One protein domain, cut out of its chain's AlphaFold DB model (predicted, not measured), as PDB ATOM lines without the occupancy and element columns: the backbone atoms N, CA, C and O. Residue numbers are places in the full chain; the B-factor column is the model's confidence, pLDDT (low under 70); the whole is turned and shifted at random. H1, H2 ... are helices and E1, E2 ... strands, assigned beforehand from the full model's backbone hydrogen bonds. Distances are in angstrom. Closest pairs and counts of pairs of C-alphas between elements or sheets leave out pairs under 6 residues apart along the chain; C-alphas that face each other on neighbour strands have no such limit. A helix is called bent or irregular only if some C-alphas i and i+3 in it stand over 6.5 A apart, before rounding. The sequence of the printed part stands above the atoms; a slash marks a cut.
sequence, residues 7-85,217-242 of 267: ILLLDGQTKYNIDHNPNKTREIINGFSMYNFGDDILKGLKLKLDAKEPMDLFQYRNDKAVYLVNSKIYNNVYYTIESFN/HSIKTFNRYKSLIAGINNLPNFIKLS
ATOM      1  N   ILE A   7     -10.249  26.798  50.194       94.88
ATOM      2  CA  ILE A   7     -10.782  27.379  48.962       94.88
ATOM      3  C   ILE A   7     -11.873  26.460  48.408       94.88
ATOM      4  O   ILE A   7     -11.692  25.247  48.351       94.88
ATOM      5  N   LEU A   8     -12.991  27.037  47.988       94.44
ATOM      6  CA  LEU A   8     -13.969  26.376  47.138       94.44
ATOM      7  C   LEU A   8     -13.836  26.967  45.731       94.44
ATOM      8  O   LEU A   8     -14.165  28.137  45.524       94.44
ATOM      9  N   LEU A   9     -13.309  26.171  44.798       94.62
ATOM     10  CA  LEU A   9     -13.204  26.551  43.391       94.62
ATOM     11  C   LEU A   9     -14.468  26.170  42.639       94.62
ATOM     12  O   LEU A   9     -14.964  25.054  42.789       94.62
ATOM     13  N   LEU A  10     -14.968  27.108  41.843       94.25
ATOM     14  CA  LEU A  10     -16.265  27.023  41.183       94.25
ATOM     15  C   LEU A  10     -16.162  27.480  39.729       94.25
ATOM     16  O   LEU A  10     -15.341  28.332  39.382       94.25
ATOM     17  N   ASP A  11     -17.045  26.959  38.881       93.06
ATOM     18  CA  ASP A  11     -17.387  27.661  37.651       93.06
ATOM     19  C   ASP A  11     -18.315  28.854  37.957       93.06
ATOM     20  O   ASP A  11     -18.917  28.959  39.036       93.06
ATOM     21  N   GLY A  12     -18.441  29.769  36.992       91.50
ATOM     22  CA  GLY A  12     -19.235  30.985  37.170       91.50
ATOM     23  C   GLY A  12     -20.722  30.720  37.429       91.50
ATOM     24  O   GLY A  12     -21.350  31.462  38.186       91.50
ATOM     25  N   GLN A  13     -21.290  29.650  36.865       92.25
ATOM     26  CA  GLN A  13     -22.697  29.300  37.046       92.25
ATOM     27  C   GLN A  13     -22.950  28.711  38.436       92.25
ATOM     28  O   GLN A  13     -23.924  29.081  39.096       92.25
ATOM     29  N   THR A  14     -22.083  27.821  38.922       92.00
ATOM     30  CA  THR A  14     -22.179  27.284  40.281       92.00
ATOM     31  C   THR A  14     -22.014  28.394  41.305       92.00
ATOM     32  O   THR A  14     -22.800  28.464  42.252       92.00
ATOM     33  N   LYS A  15     -21.053  29.303  41.098       94.25
ATOM     34  CA  LYS A  15     -20.882  30.460  41.979       94.25
ATOM     35  C   LYS A  15     -22.137  31.332  42.002       94.25
ATOM     36  O   LYS A  15     -22.638  31.630  43.084       94.25
ATOM     37  N   TYR A  16     -22.696  31.657  40.834       93.69
ATOM     38  CA  TYR A  16     -23.962  32.386  40.733       93.69
ATOM     39  C   TYR A  16     -25.082  31.682  41.514       93.69
ATOM     40  O   TYR A  16     -25.772  32.315  42.314       93.69
ATOM     41  N   ASN A  17     -25.233  30.366  41.346       92.50
ATOM     42  CA  ASN A  17     -26.257  29.584  42.040       92.50
ATOM     43  C   ASN A  17     -26.090  29.630  43.566       92.50
ATOM     44  O   ASN A  17     -27.089  29.718  44.283       92.50
ATOM     45  N   ILE A  18     -24.850  29.582  44.063       92.75
ATOM     46  CA  ILE A  18     -24.544  29.662  45.495       92.75
ATOM     47  C   ILE A  18     -24.853  31.051  46.050       92.75
ATOM     48  O   ILE A  18     -25.547  31.144  47.066       92.75
ATOM     49  N   ASP A  19     -24.397  32.105  45.369       93.69
ATOM     50  CA  ASP A  19     -24.588  33.498  45.787       93.69
ATOM     51  C   ASP A  19     -26.082  33.871  45.863       93.69
ATOM     52  O   ASP A  19     -26.494  34.617  46.749       93.69
ATOM     53  N   HIS A  20     -26.917  33.300  44.985       93.75
ATOM     54  CA  HIS A  20     -28.369  33.538  44.953       93.75
ATOM     55  C   HIS A  20     -29.178  32.596  45.861       93.75
ATOM     56  O   HIS A  20     -30.398  32.728  45.956       93.75
ATOM     57  N   ASN A  21     -28.532  31.645  46.549       91.38
ATOM     58  CA  ASN A  21     -29.185  30.722  47.486       91.38
ATOM     59  C   ASN A  21     -28.470  30.644  48.854       91.38
ATOM     60  O   ASN A  21     -28.299  29.542  49.386       91.38
ATOM     61  N   PRO A  22     -28.104  31.778  49.485       89.75
ATOM     62  CA  PRO A  22     -27.152  31.816  50.601       89.75
ATOM     63  C   PRO A  22     -27.601  31.012  51.827       89.75
ATOM     64  O   PRO A  22     -26.784  30.390  52.501       89.75
ATOM     65  N   ASN A  23     -28.907  30.963  52.109       89.44
ATOM     66  CA  ASN A  23     -29.434  30.194  53.240       89.44
ATOM     67  C   ASN A  23     -29.297  28.681  53.033       89.44
ATOM     68  O   ASN A  23     -29.041  27.957  53.989       89.44
ATOM     69  N   LYS A  24     -29.450  28.204  51.792       87.81
ATOM     70  CA  LYS A  24     -29.357  26.774  51.461       87.81
ATOM     71  C   LYS A  24     -27.908  26.313  51.328       87.81
ATOM     72  O   LYS A  24     -27.623  25.145  51.545       87.81
ATOM     73  N   THR A  25     -26.999  27.219  50.973       90.19
ATOM     74  CA  THR A  25     -25.590  26.907  50.695       90.19
ATOM     75  C   THR A  25     -24.646  27.276  51.837       90.19
ATOM     76  O   THR A  25     -23.454  26.985  51.769       90.19
ATOM     77  N   ARG A  26     -25.156  27.864  52.924       89.62
ATOM     78  CA  ARG A  26     -24.356  28.308  54.075       89.62
ATOM     79  C   ARG A  26     -23.427  27.226  54.627       89.62
ATOM     80  O   ARG A  26     -22.282  27.524  54.960       89.62
ATOM     81  N   GLU A  27     -23.914  25.996  54.748       86.50
ATOM     82  CA  GLU A  27     -23.142  24.888  55.322       86.50
ATOM     83  C   GLU A  27     -21.940  24.518  54.454       86.50
ATOM     84  O   GLU A  27     -20.843  24.314  54.973       86.50
ATOM     85  N   ILE A  28     -22.125  24.508  53.132       88.25
ATOM     86  CA  ILE A  28     -21.098  24.075  52.181       88.25
ATOM     87  C   ILE A  28     -20.026  25.146  51.931       88.25
ATOM     88  O   ILE A  28     -18.894  24.822  51.596       88.25
ATOM     89  N   ILE A  29     -20.335  26.427  52.161       89.94
ATOM     90  CA  ILE A  29     -19.357  27.529  52.044       89.94
ATOM     91  C   ILE A  29     -18.655  27.851  53.373       89.94
ATOM     92  O   ILE A  29     -17.757  28.703  53.438       89.94
ATOM     93  N   ASN A  30     -19.076  27.220  54.475       87.81
ATOM     94  CA  ASN A  30     -18.571  27.556  55.798       87.81
ATOM     95  C   ASN A  30     -17.075  27.227  55.920       87.81
ATOM     96  O   ASN A  30     -16.654  26.079  55.781       87.81
ATOM     97  N   GLY A  31     -16.279  28.257  56.222       85.81
ATOM     98  CA  GLY A  31     -14.810  28.258  56.249       85.81
ATOM     99  C   GLY A  31     -14.108  27.863  54.947       85.81
ATOM    100  O   GLY A  31     -12.947  27.468  54.994       85.81
ATOM    101  N   PHE A  32     -14.774  28.075  53.809       91.88
ATOM    102  CA  PHE A  32     -14.133  28.193  52.501       91.88
ATOM    103  C   PHE A  32     -14.264  29.612  51.943       91.88
ATOM    104  O   PHE A  32     -15.302  30.267  52.101       91.88
ATOM    105  N   SER A  33     -13.192  30.099  51.323       94.06
ATOM    106  CA  SER A  33     -13.241  31.270  50.443       94.06
ATOM    107  C   SER A  33     -13.650  30.800  49.051       94.06
ATOM    108  O   SER A  33     -13.117  29.799  48.579       94.06
ATOM    109  N   MET A  34     -14.597  31.480  48.411       94.44
ATOM    110  CA  MET A  34     -15.076  31.092  47.083       94.44
ATOM    111  C   MET A  34     -14.341  31.874  46.004       94.44
ATOM    112  O   MET A  34     -14.319  33.103  46.061       94.44
ATOM    113  N   TYR A  35     -13.817  31.167  45.009       95.25
ATOM    114  CA  TYR A  35     -13.170  31.761  43.840       95.25
ATOM    115  C   TYR A  35     -13.608  31.027  42.578       95.25
ATOM    116  O   TYR A  35     -13.951  29.841  42.628       95.25
ATOM    117  N   ASN A  36     -13.588  31.722  41.448       95.44
ATOM    118  CA  ASN A  36     -13.752  31.067  40.162       95.44
ATOM    119  C   ASN A  36     -12.429  30.439  39.713       95.44
ATOM    120  O   ASN A  36     -11.334  30.882  40.082       95.44
ATOM    121  N   PHE A  37     -12.520  29.419  38.864       94.88
ATOM    122  CA  PHE A  37     -11.344  28.904  38.170       94.88
ATOM    123  C   PHE A  37     -10.647  30.008  37.365       94.88
ATOM    124  O   PHE A  37     -11.263  30.671  36.534       94.88
ATOM    125  N   GLY A  38      -9.336  30.155  37.570       93.69
ATOM    126  CA  GLY A  38      -8.533  31.155  36.869       93.69
ATOM    127  C   GLY A  38      -8.613  32.569  37.442       93.69
ATOM    128  O   GLY A  38      -8.122  33.486  36.791       93.69
ATOM    129  N   ASP A  39      -9.177  32.766  38.638       95.00
ATOM    130  CA  ASP A  39      -9.071  34.054  39.327       95.00
ATOM    131  C   ASP A  39      -7.598  34.396  39.616       95.00
ATOM    132  O   ASP A  39      -6.829  33.567  40.108       95.00
ATOM    133  N   ASP A  40      -7.201  35.648  39.368       95.44
ATOM    134  CA  ASP A  40      -5.813  36.116  39.521       95.44
ATOM    135  C   ASP A  40      -5.250  35.938  40.938       95.44
ATOM    136  O   ASP A  40      -4.046  35.750  41.108       95.44
ATOM    137  N   ILE A  41      -6.118  35.944  41.953       93.62
ATOM    138  CA  ILE A  41      -5.746  35.697  43.353       93.62
ATOM    139  C   ILE A  41      -5.169  34.289  43.582       93.62
ATOM    140  O   ILE A  41      -4.521  34.054  44.599       93.62
ATOM    141  N   LEU A  42      -5.388  33.360  42.645       95.00
ATOM    142  CA  LEU A  42      -4.873  31.993  42.698       95.00
ATOM    143  C   LEU A  42      -3.424  31.880  42.198       95.00
ATOM    144  O   LEU A  42      -2.806  30.830  42.377       95.00
ATOM    145  N   LYS A  43      -2.864  32.928  41.572       95.00
ATOM    146  CA  LYS A  43      -1.485  32.913  41.059       95.00
ATOM    147  C   LYS A  43      -0.484  32.674  42.189       95.00
ATOM    148  O   LYS A  43      -0.556  33.291  43.248       95.00
ATOM    149  N   GLY A  44       0.476  31.784  41.940       93.00
ATOM    150  CA  GLY A  44       1.506  31.410  42.914       93.00
ATOM    151  C   GLY A  44       1.067  30.345  43.924       93.00
ATOM    152  O   GLY A  44       1.924  29.784  44.611       93.00
ATOM    153  N   LEU A  45      -0.227  30.009  43.974       95.81
ATOM    154  CA  LEU A  45      -0.730  28.864  44.729       95.81
ATOM    155  C   LEU A  45      -0.577  27.582  43.909       95.81
ATOM    156  O   LEU A  45      -0.628  27.584  42.677       95.81
ATOM    157  N   LYS A  46      -0.384  26.466  44.603       96.00
ATOM    158  CA  LYS A  46      -0.148  25.153  44.014       96.00
ATOM    159  C   LYS A  46      -1.229  24.179  44.443       96.00
ATOM    160  O   LYS A  46      -1.561  24.094  45.623       96.00
ATOM    161  N   LEU A  47      -1.744  23.418  43.488       95.12
ATOM    162  CA  LEU A  47      -2.587  22.258  43.736       95.12
ATOM    163  C   LEU A  47      -1.730  21.004  43.663       95.12
ATOM    164  O   LEU A  47      -1.065  20.775  42.652       95.12
ATOM    165  N   LYS A  48      -1.790  20.167  44.693       93.00
ATOM    166  CA  LYS A  48      -1.201  18.835  44.645       93.00
ATOM    167  C   LYS A  48      -2.294  17.778  44.621       93.00
ATOM    168  O   LYS A  48      -3.149  17.732  45.502       93.00
ATOM    169  N   LEU A  49      -2.237  16.957  43.581       87.50
ATOM    170  CA  LEU A  49      -3.102  15.807  43.364       87.50
ATOM    171  C   LEU A  49      -2.299  14.526  43.593       87.50
ATOM    172  O   LEU A  49      -1.073  14.521  43.460       87.50
ATOM    173  N   ASP A  50      -2.994  13.432  43.895       79.44
ATOM    174  CA  ASP A  50      -2.349  12.145  44.142       79.44
ATOM    175  C   ASP A  50      -1.485  11.701  42.959       79.44
ATOM    176  O   ASP A  50      -1.900  11.747  41.799       79.44
ATOM    177  N   ALA A  51      -0.263  11.267  43.284       75.62
ATOM    178  CA  ALA A  51       0.742  10.790  42.333       75.62
ATOM    179  C   ALA A  51       1.102  11.782  41.204       75.62
ATOM    180  O   ALA A  51       1.632  11.367  40.173       75.62
ATOM    181  N   LYS A  52       0.853  13.084  41.395       81.81
ATOM    182  CA  LYS A  52       1.205  14.136  40.434       81.81
ATOM    183  C   LYS A  52       2.111  15.184  41.067       81.81
ATOM    184  O   LYS A  52       2.039  15.455  42.268       81.81
ATOM    185  N   GLU A  53       2.940  15.792  40.229       85.75
ATOM    186  CA  GLU A  53       3.682  16.989  40.612       85.75
ATOM    187  C   GLU A  53       2.715  18.145  40.913       85.75
ATOM    188  O   GLU A  53       1.658  18.242  40.274       85.75
ATOM    189  N   PRO A  54       3.045  19.027  41.876       91.31
ATOM    190  CA  PRO A  54       2.229  20.197  42.159       91.31
ATOM    191  C   PRO A  54       2.066  21.074  40.913       91.31
ATOM    192  O   PRO A  54       3.044  21.492  40.294       91.31
ATOM    193  N   MET A  55       0.824  21.398  40.568       93.88
ATOM    194  CA  MET A  55       0.496  22.261  39.434       93.88
ATOM    195  C   MET A  55       0.059  23.648  39.899       93.88
ATOM    196  O   MET A  55      -0.356  23.828  41.043       93.88
ATOM    197  N   ASP A  56       0.147  24.647  39.021       94.88
ATOM    198  CA  ASP A  56      -0.340  25.991  39.330       94.88
ATOM    199  C   ASP A  56      -1.868  26.004  39.461       94.88
ATOM    200  O   ASP A  56      -2.588  25.589  38.548       94.88
ATOM    201  N   LEU A  57      -2.364  26.491  40.598       94.81
ATOM    202  CA  LEU A  57      -3.791  26.533  40.879       94.81
ATOM    203  C   LEU A  57      -4.532  27.483  39.927       94.81
ATOM    204  O   LEU A  57      -5.674  27.212  39.560       94.81
ATOM    205  N   PHE A  58      -3.875  28.548  39.456       94.75
ATOM    206  CA  PHE A  58      -4.428  29.466  38.457       94.75
ATOM    207  C   PHE A  58      -4.728  28.766  37.123       94.75
ATOM    208  O   PHE A  58      -5.650  29.157  36.403       94.75
ATOM    209  N   GLN A  59      -3.969  27.721  36.784       93.38
ATOM    210  CA  GLN A  59      -4.128  26.953  35.545       93.38
ATOM    211  C   GLN A  59      -5.091  25.773  35.695       93.38
ATOM    212  O   GLN A  59      -5.541  25.217  34.694       93.38
ATOM    213  N   TYR A  60      -5.427  25.393  36.926       93.06
ATOM    214  CA  TYR A  60      -6.315  24.271  37.178       93.06
ATOM    215  C   TYR A  60      -7.736  24.565  36.683       93.06
ATOM    216  O   TYR A  60      -8.289  25.648  36.898       93.06
ATOM    217  N   ARG A  61      -8.321  23.594  35.985       89.44
ATOM    218  CA  ARG A  61      -9.691  23.635  35.472       89.44
ATOM    219  C   ARG A  61     -10.372  22.324  35.826       89.44
ATOM    220  O   ARG A  61      -9.747  21.268  35.750       89.44
ATOM    221  N   ASN A  62     -11.638  22.416  36.198       87.06
ATOM    222  CA  ASN A  62     -12.508  21.283  36.459       87.06
ATOM    223  C   ASN A  62     -13.932  21.688  36.039       87.06
ATOM    224  O   ASN A  62     -14.280  22.867  36.114       87.06
ATOM    225  N   ASP A  63     -14.723  20.742  35.544       83.38
ATOM    226  CA  ASP A  63     -16.147  20.932  35.241       83.38
ATOM    227  C   ASP A  63     -17.017  20.916  36.506       83.38
ATOM    228  O   ASP A  63     -18.219  21.184  36.457       83.38
ATOM    229  N   LYS A  64     -16.404  20.592  37.647       88.00
ATOM    230  CA  LYS A  64     -17.050  20.447  38.942       88.00
ATOM    231  C   LYS A  64     -16.409  21.342  39.985       88.00
ATOM    232  O   LYS A  64     -15.235  21.696  39.911       88.00
ATOM    233  N   ALA A  65     -17.202  21.687  40.988       90.62
ATOM    234  CA  ALA A  65     -16.763  22.401  42.165       90.62
ATOM    235  C   ALA A  65     -15.769  21.556  42.969       90.62
ATOM    236  O   ALA A  65     -16.025  20.381  43.241       90.62
ATOM    237  N   VAL A  66     -14.662  22.170  43.392       91.38
ATOM    238  CA  VAL A  66     -13.572  21.479  44.092       91.38
ATOM    239  C   VAL A  66     -13.301  22.136  45.437       91.38
ATOM    240  O   VAL A  66     -13.037  23.339  45.515       91.38
ATOM    241  N   TYR A  67     -13.317  21.328  46.496       91.56
ATOM    242  CA  TYR A  67     -12.921  21.755  47.833       91.56
ATOM    243  C   TYR A  67     -11.437  21.528  48.043       91.56
ATOM    244  O   TYR A  67     -10.938  20.404  47.975       91.56
ATOM    245  N   LEU A  68     -10.745  22.613  48.354       92.88
ATOM    246  CA  LEU A  68      -9.316  22.629  48.571       92.88
ATOM    247  C   LEU A  68      -9.003  23.068  49.991       92.88
ATOM    248  O   LEU A  68      -9.535  24.061  50.493       92.88
ATOM    249  N   VAL A  69      -8.096  22.350  50.630       91.56
ATOM    250  CA  VAL A  69      -7.661  22.619  51.996       91.56
ATOM    251  C   VAL A  69      -6.188  22.985  51.969       91.56
ATOM    252  O   VAL A  69      -5.391  22.331  51.294       91.56
ATOM    253  N   ASN A  70      -5.835  24.060  52.673       91.56
ATOM    254  CA  ASN A  70      -4.450  24.495  52.767       91.56
ATOM    255  C   ASN A  70      -3.601  23.394  53.420       91.56
ATOM    256  O   ASN A  70      -3.994  22.829  54.441       91.56
ATOM    257  N   SER A  71      -2.435  23.117  52.838       90.56
ATOM    258  CA  SER A  71      -1.508  22.088  53.305       90.56
ATOM    259  C   SER A  71      -1.066  22.310  54.749       90.56
ATOM    260  O   SER A  71      -0.789  21.343  55.436       90.56
ATOM    261  N   LYS A  72      -0.981  23.555  55.226       89.00
ATOM    262  CA  LYS A  72      -0.337  23.990  56.478       89.00
ATOM    263  C   LYS A  72       1.159  23.678  56.567       89.00
ATOM    264  O   LYS A  72       1.826  24.373  57.314       89.00
ATOM    265  N   ILE A  73       1.687  22.737  55.783       91.56
ATOM    266  CA  ILE A  73       3.116  22.415  55.636       91.56
ATOM    267  C   ILE A  73       3.817  23.459  54.769       91.56
ATOM    268  O   ILE A  73       4.892  23.949  55.106       91.56
ATOM    269  N   TYR A  74       3.177  23.812  53.657       93.19
ATOM    270  CA  TYR A  74       3.641  24.834  52.730       93.19
ATOM    271  C   TYR A  74       2.603  25.950  52.650       93.19
ATOM    272  O   TYR A  74       1.403  25.687  52.539       93.19
ATOM    273  N   ASN A  75       3.062  27.197  52.664       92.25
ATOM    274  CA  ASN A  75       2.197  28.376  52.690       92.25
ATOM    275  C   ASN A  75       1.354  28.534  51.417       92.25
ATOM    276  O   ASN A  75       0.298  29.164  51.453       92.25
ATOM    277  N   ASN A  76       1.794  27.949  50.300       94.56
ATOM    278  CA  ASN A  76       1.161  28.096  48.994       94.56
ATOM    279  C   ASN A  76       0.578  26.793  48.419       94.56
ATOM    280  O   ASN A  76       0.075  26.827  47.300       94.56
ATOM    281  N   VAL A  77       0.622  25.662  49.130       94.75
ATOM    282  CA  VAL A  77       0.122  24.371  48.616       94.75
ATOM    283  C   VAL A  77      -1.264  24.057  49.170       94.75
ATOM    284  O   VAL A  77      -1.538  24.221  50.359       94.75
ATOM    285  N   TYR A  78      -2.125  23.543  48.298       94.81
ATOM    286  CA  TYR A  78      -3.462  23.062  48.599       94.81
ATOM    287  C   TYR A  78      -3.623  21.610  48.148       94.81
ATOM    288  O   TYR A  78      -3.091  21.199  47.113       94.81
ATOM    289  N   TYR A  79      -4.401  20.855  48.917       92.38
ATOM    290  CA  TYR A  79      -4.828  19.496  48.594       92.38
ATOM    291  C   TYR A  79      -6.330  19.481  48.352       92.38
ATOM    292  O   TYR A  79      -7.052  20.292  48.938       92.38
ATOM    293  N   THR A  80      -6.814  18.540  47.543       89.69
ATOM    294  CA  THR A  80      -8.250  18.242  47.557       89.69
ATOM    295  C   THR A  80      -8.623  17.643  48.905       89.69
ATOM    296  O   THR A  80      -7.797  17.007  49.569       89.69
ATOM    297  N   ILE A  81      -9.854  17.870  49.347       84.88
ATOM    298  CA  ILE A  81     -10.274  17.420  50.674       84.88
ATOM    299  C   ILE A  81     -10.234  15.888  50.816       84.88
ATOM    300  O   ILE A  81      -9.905  15.379  51.886       84.88
ATOM    301  N   GLU A  82     -10.478  15.162  49.725       80.00
ATOM    302  CA  GLU A  82     -10.447  13.700  49.637       80.00
ATOM    303  C   GLU A  82      -9.022  13.153  49.797       80.00
ATOM    304  O   GLU A  82      -8.806  12.148  50.473       80.00
ATOM    305  N   SER A  83      -8.039  13.836  49.205       82.44
ATOM    306  CA  SER A  83      -6.634  13.407  49.190       82.44
ATOM    307  C   SER A  83      -5.793  14.021  50.313       82.44
ATOM    308  O   SER A  83      -4.619  13.672  50.475       82.44
ATOM    309  N   PHE A  84      -6.383  14.917  51.117       85.69
ATOM    310  CA  PHE A  84      -5.678  15.706  52.129       85.69
ATOM    311  C   PHE A  84      -4.811  14.837  53.040       85.69
ATOM    312  O   PHE A  84      -3.631  15.124  53.198       85.69
ATOM    313  N   ASN A  85      -5.358  13.755  53.604       79.50
ATOM    314  CA  ASN A  85      -4.630  12.906  54.552       79.50
ATOM    315  C   ASN A  85      -3.352  12.315  53.952       79.50
ATOM    316  O   ASN A  85      -2.266  12.400  54.525       79.50
ATOM    317  N   HIS A 217      -4.472  19.238  62.532       71.81
ATOM    318  CA  HIS A 217      -5.052  19.720  61.272       71.81
ATOM    319  C   HIS A 217      -5.809  18.631  60.504       71.81
ATOM    320  O   HIS A 217      -6.879  18.900  59.959       71.81
ATOM    321  N   SER A 218      -5.308  17.398  60.519       72.62
ATOM    322  CA  SER A 218      -5.924  16.248  59.859       72.62
ATOM    323  C   SER A 218      -7.325  15.949  60.393       72.62
ATOM    324  O   SER A 218      -8.275  15.820  59.619       72.62
ATOM    325  N   ILE A 219      -7.483  15.956  61.719       72.25
ATOM    326  CA  ILE A 219      -8.769  15.715  62.393       72.25
ATOM    327  C   ILE A 219      -9.792  16.799  62.027       72.25
ATOM    328  O   ILE A 219     -10.941  16.504  61.685       72.25
ATOM    329  N   LYS A 220      -9.381  18.074  62.063       77.75
ATOM    330  CA  LYS A 220     -10.256  19.200  61.699       77.75
ATOM    331  C   LYS A 220     -10.729  19.093  60.249       77.75
ATOM    332  O   LYS A 220     -11.919  19.276  59.986       77.75
ATOM    333  N   THR A 221      -9.828  18.761  59.326       80.12
ATOM    334  CA  THR A 221     -10.162  18.579  57.908       80.12
ATOM    335  C   THR A 221     -11.134  17.422  57.694       80.12
ATOM    336  O   THR A 221     -12.094  17.566  56.940       80.12
ATOM    337  N   PHE A 222     -10.963  16.308  58.406       75.38
ATOM    338  CA  PHE A 222     -11.878  15.170  58.329       75.38
ATOM    339  C   PHE A 222     -13.298  15.499  58.784       75.38
ATOM    340  O   PHE A 222     -14.273  15.190  58.095       75.38
ATOM    341  N   ASN A 223     -13.427  16.144  59.944       78.50
ATOM    342  CA  ASN A 223     -14.732  16.548  60.455       78.50
ATOM    343  C   ASN A 223     -15.411  17.520  59.488       78.50
ATOM    344  O   ASN A 223     -16.598  17.379  59.201       78.50
ATOM    345  N   ARG A 224     -14.635  18.437  58.901       82.12
ATOM    346  CA  ARG A 224     -15.119  19.325  57.844       82.12
ATOM    347  C   ARG A 224     -15.586  18.553  56.610       82.12
ATOM    348  O   ARG A 224     -16.670  18.846  56.119       82.12
ATOM    349  N   TYR A 225     -14.834  17.559  56.143       81.06
ATOM    350  CA  TYR A 225     -15.229  16.711  55.012       81.06
ATOM    351  C   TYR A 225     -16.582  16.029  55.250       81.06
ATOM    352  O   TYR A 225     -17.483  16.123  54.418       81.06
ATOM    353  N   LYS A 226     -16.769  15.430  56.433       78.50
ATOM    354  CA  LYS A 226     -18.049  14.821  56.832       78.50
ATOM    355  C   LYS A 226     -19.201  15.826  56.813       78.50
ATOM    356  O   LYS A 226     -20.265  15.522  56.275       78.50
ATOM    357  N   SER A 227     -18.993  17.018  57.374       82.06
ATOM    358  CA  SER A 227     -20.008  18.077  57.376       82.06
ATOM    359  C   SER A 227     -20.352  18.562  55.967       82.06
ATOM    360  O   SER A 227     -21.524  18.790  55.682       82.06
ATOM    361  N   LEU A 228     -19.367  18.680  55.070       84.75
ATOM    362  CA  LEU A 228     -19.601  19.080  53.680       84.75
ATOM    363  C   LEU A 228     -20.441  18.054  52.922       84.75
ATOM    364  O   LEU A 228     -21.399  18.444  52.263       84.75
ATOM    365  N   ILE A 229     -20.133  16.759  53.049       81.75
ATOM    366  CA  ILE A 229     -20.933  15.690  52.427       81.75
ATOM    367  C   ILE A 229     -22.392  15.774  52.885       81.75
ATOM    368  O   ILE A 229     -23.310  15.703  52.066       81.75
ATOM    369  N   ALA A 230     -22.613  15.940  54.192       80.75
ATOM    370  CA  ALA A 230     -23.954  16.087  54.743       80.75
ATOM    371  C   ALA A 230     -24.668  17.323  54.167       80.75
ATOM    372  O   ALA A 230     -25.798  17.210  53.696       80.75
ATOM    373  N   GLY A 231     -23.985  18.471  54.122       83.38
ATOM    374  CA  GLY A 231     -24.525  19.712  53.565       83.38
ATOM    375  C   GLY A 231     -24.869  19.602  52.076       83.38
ATOM    376  O   GLY A 231     -25.964  19.980  51.670       83.38
ATOM    377  N   ILE A 232     -23.985  19.016  51.259       85.56
ATOM    378  CA  ILE A 232     -24.205  18.808  49.815       85.56
ATOM    379  C   ILE A 232     -25.422  17.915  49.566       85.56
ATOM    380  O   ILE A 232     -26.190  18.151  48.631       85.56
ATOM    381  N   ASN A 233     -25.644  16.910  50.414       81.12
ATOM    382  CA  ASN A 233     -26.807  16.037  50.293       81.12
ATOM    383  C   ASN A 233     -28.142  16.754  50.503       81.12
ATOM    384  O   ASN A 233     -29.133  16.330  49.907       81.12
ATOM    385  N   ASN A 234     -28.145  17.848  51.263       84.31
ATOM    386  CA  ASN A 234     -29.322  18.668  51.538       84.31
ATOM    387  C   ASN A 234     -29.546  19.783  50.499       84.31
ATOM    388  O   ASN A 234     -30.518  20.538  50.599       84.31
ATOM    389  N   LEU A 235     -28.671  19.912  49.494       86.56
ATOM    390  CA  LEU A 235     -28.810  20.929  48.457       86.56
ATOM    391  C   LEU A 235     -29.874  20.561  47.415       86.56
ATOM    392  O   LEU A 235     -30.029  19.392  47.056       86.56
ATOM    393  N   PRO A 236     -30.544  21.566  46.822       84.19
ATOM    394  CA  PRO A 236     -31.319  21.367  45.606       84.19
ATOM    395  C   PRO A 236     -30.469  20.767  44.477       84.19
ATOM    396  O   PRO A 236     -29.323  21.177  44.279       84.19
ATOM    397  N   ASN A 237     -31.058  19.880  43.669       84.69
ATOM    398  CA  ASN A 237     -30.359  19.167  42.589       84.69
ATOM    399  C   ASN A 237     -29.592  20.090  41.630       84.69
ATOM    400  O   ASN A 237     -28.470  19.773  41.251       84.69
ATOM    401  N   PHE A 238     -30.158  21.250  41.286       82.19
ATOM    402  CA  PHE A 238     -29.523  22.199  40.362       82.19
ATOM    403  C   PHE A 238     -28.208  22.801  40.890       82.19
ATOM    404  O   PHE A 238     -27.420  23.311  40.102       82.19
ATOM    405  N   ILE A 239     -27.971  22.753  42.207       83.62
ATOM    406  CA  ILE A 239     -26.696  23.133  42.833       83.62
ATOM    407  C   ILE A 239     -25.862  21.876  43.099       83.62
ATOM    408  O   ILE A 239     -24.669  21.848  42.822       83.62
ATOM    409  N   LYS A 240     -26.501  20.815  43.609       84.75
ATOM    410  CA  LYS A 240     -25.851  19.553  43.980       84.75
ATOM    411  C   LYS A 240     -25.054  18.937  42.827       84.75
ATOM    412  O   LYS A 240     -23.941  18.483  43.048       84.75
ATOM    413  N   LEU A 241     -25.595  18.960  41.606       84.12
ATOM    414  CA  LEU A 241     -24.965  18.368  40.415       84.12
ATOM    415  C   LEU A 241     -23.641  19.032  40.009       84.12
ATOM    416  O   LEU A 241     -22.874  18.442  39.245       84.12
ATOM    417  N   SER A 242     -23.373  20.243  40.498       84.56
ATOM    418  CA  SER A 242     -22.107  20.936  40.272       84.56
ATOM    419  C   SER A 242     -20.979  20.441  41.178       84.56
ATOM    420  O   SER A 242     -19.835  20.797  40.934       84.56
TER     421      SER A 242
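AT A GLANCE: This is residues 7 to 85 and 217 to 242 of the 267 residues of an uncharacterized protein of Brachyspira hampsonii (UniProt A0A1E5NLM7). A strongly twisted, curving sheet of five strands forms one side of this domain, and the long link of residues 49 to 65 bridges the open side of its curve from E3 back to E4. The helices gather toward the end with E2 and E1: H1 is over these strands, H2 and H4 sit beyond them, and the long helix H3 runs past the sheet to reach H2. The printed part has 105 residues with four named helices and five named strands, in the order E1 H1 H2 E2 E3 E4 E5 H3 H4. The mixed sheet runs E2 E1 E4 E5 E3, and the class is mixed, helices and strands. The whole is compact, with a radius of gyration of the C-alphas of 13.5 A, and rounded, spanning 35 by 30 by 21 A.

IN THESE COORDINATES: Find C-alpha 7 at (-10.782, 27.379, 48.962), where E1, residues 7 to 10, begins. Look beside it for E2, residues 32 to 36, 12.7 A long, and E4, residues 66 to 70, 12.9 A long. Farther across are E5, residues 77 to 80, and E3, residues 46 to 48. H1 is residues 12 to 19, 10.5 A long, and H2 residues 22 to 29. From C-alpha 217 at (-5.052, 19.720, 61.272), H3 runs 24.6 A to residue 233. H4, residues 237 to 240, ends at (-25.851, 19.553, 43.980).

HOW THE PARTS SIT: Start at E1 and E4, antiparallel at 160 degrees, with N 7 and O 68 at 2.8 A. E2 is parallel to E1, with N 8 and O 33 at 2.8 A; E1, H1, H2 and E2 form a strand-helix-strand unit, two parallel neighbours with helices between, and its crossover is right-handed. E4 and E5 form an antiparallel hairpin, with N 69 and O 79 at 2.9 A. E3 is parallel to E5, with N 78 and O 46 at 2.8 A. H1 is on the sheet at a height over the sheet of 8.8 A, from a local plane of just 6 C-alphas; it lies over E2 and only just over E1, with 3 C-alphas. H2 and H3 touch, H3 with residues 227 to 232 alone; their closest C-alphas, Ile 28 and Leu 228, are 5.4 A apart. H3, with residues 217 to 228, and H2, with residues 28 to 29, only graze the sheet, each with 5 pairs of C-alphas within 10 A. H1 and H4 only just touch, with 3 pairs of C-alphas within 8 A; the closest, Asn 17 and Ile 239, are 6.5 A apart. Every O i to N i+4 pair is within hydrogen-bond range in H1 and H3, against 2 of 4 in H2, which is irregular with C-alphas 24 and 27 7.6 A apart; H4 is too short for such a pair.

THE WHOLE: The C-alphas farthest apart, of Asn 23 and Glu 53, are 37.8 A apart. Residues 86 to 216 are not printed, and C-alphas 85 and 217 are 9.6 A apart across the cut. The link from E3 to E4 is long; in it, residues 55 to 56 pair antiparallel with residues 46 to 47 of E3. The mean pLDDT of the printed part is 88.6, and no printed residue is under 70.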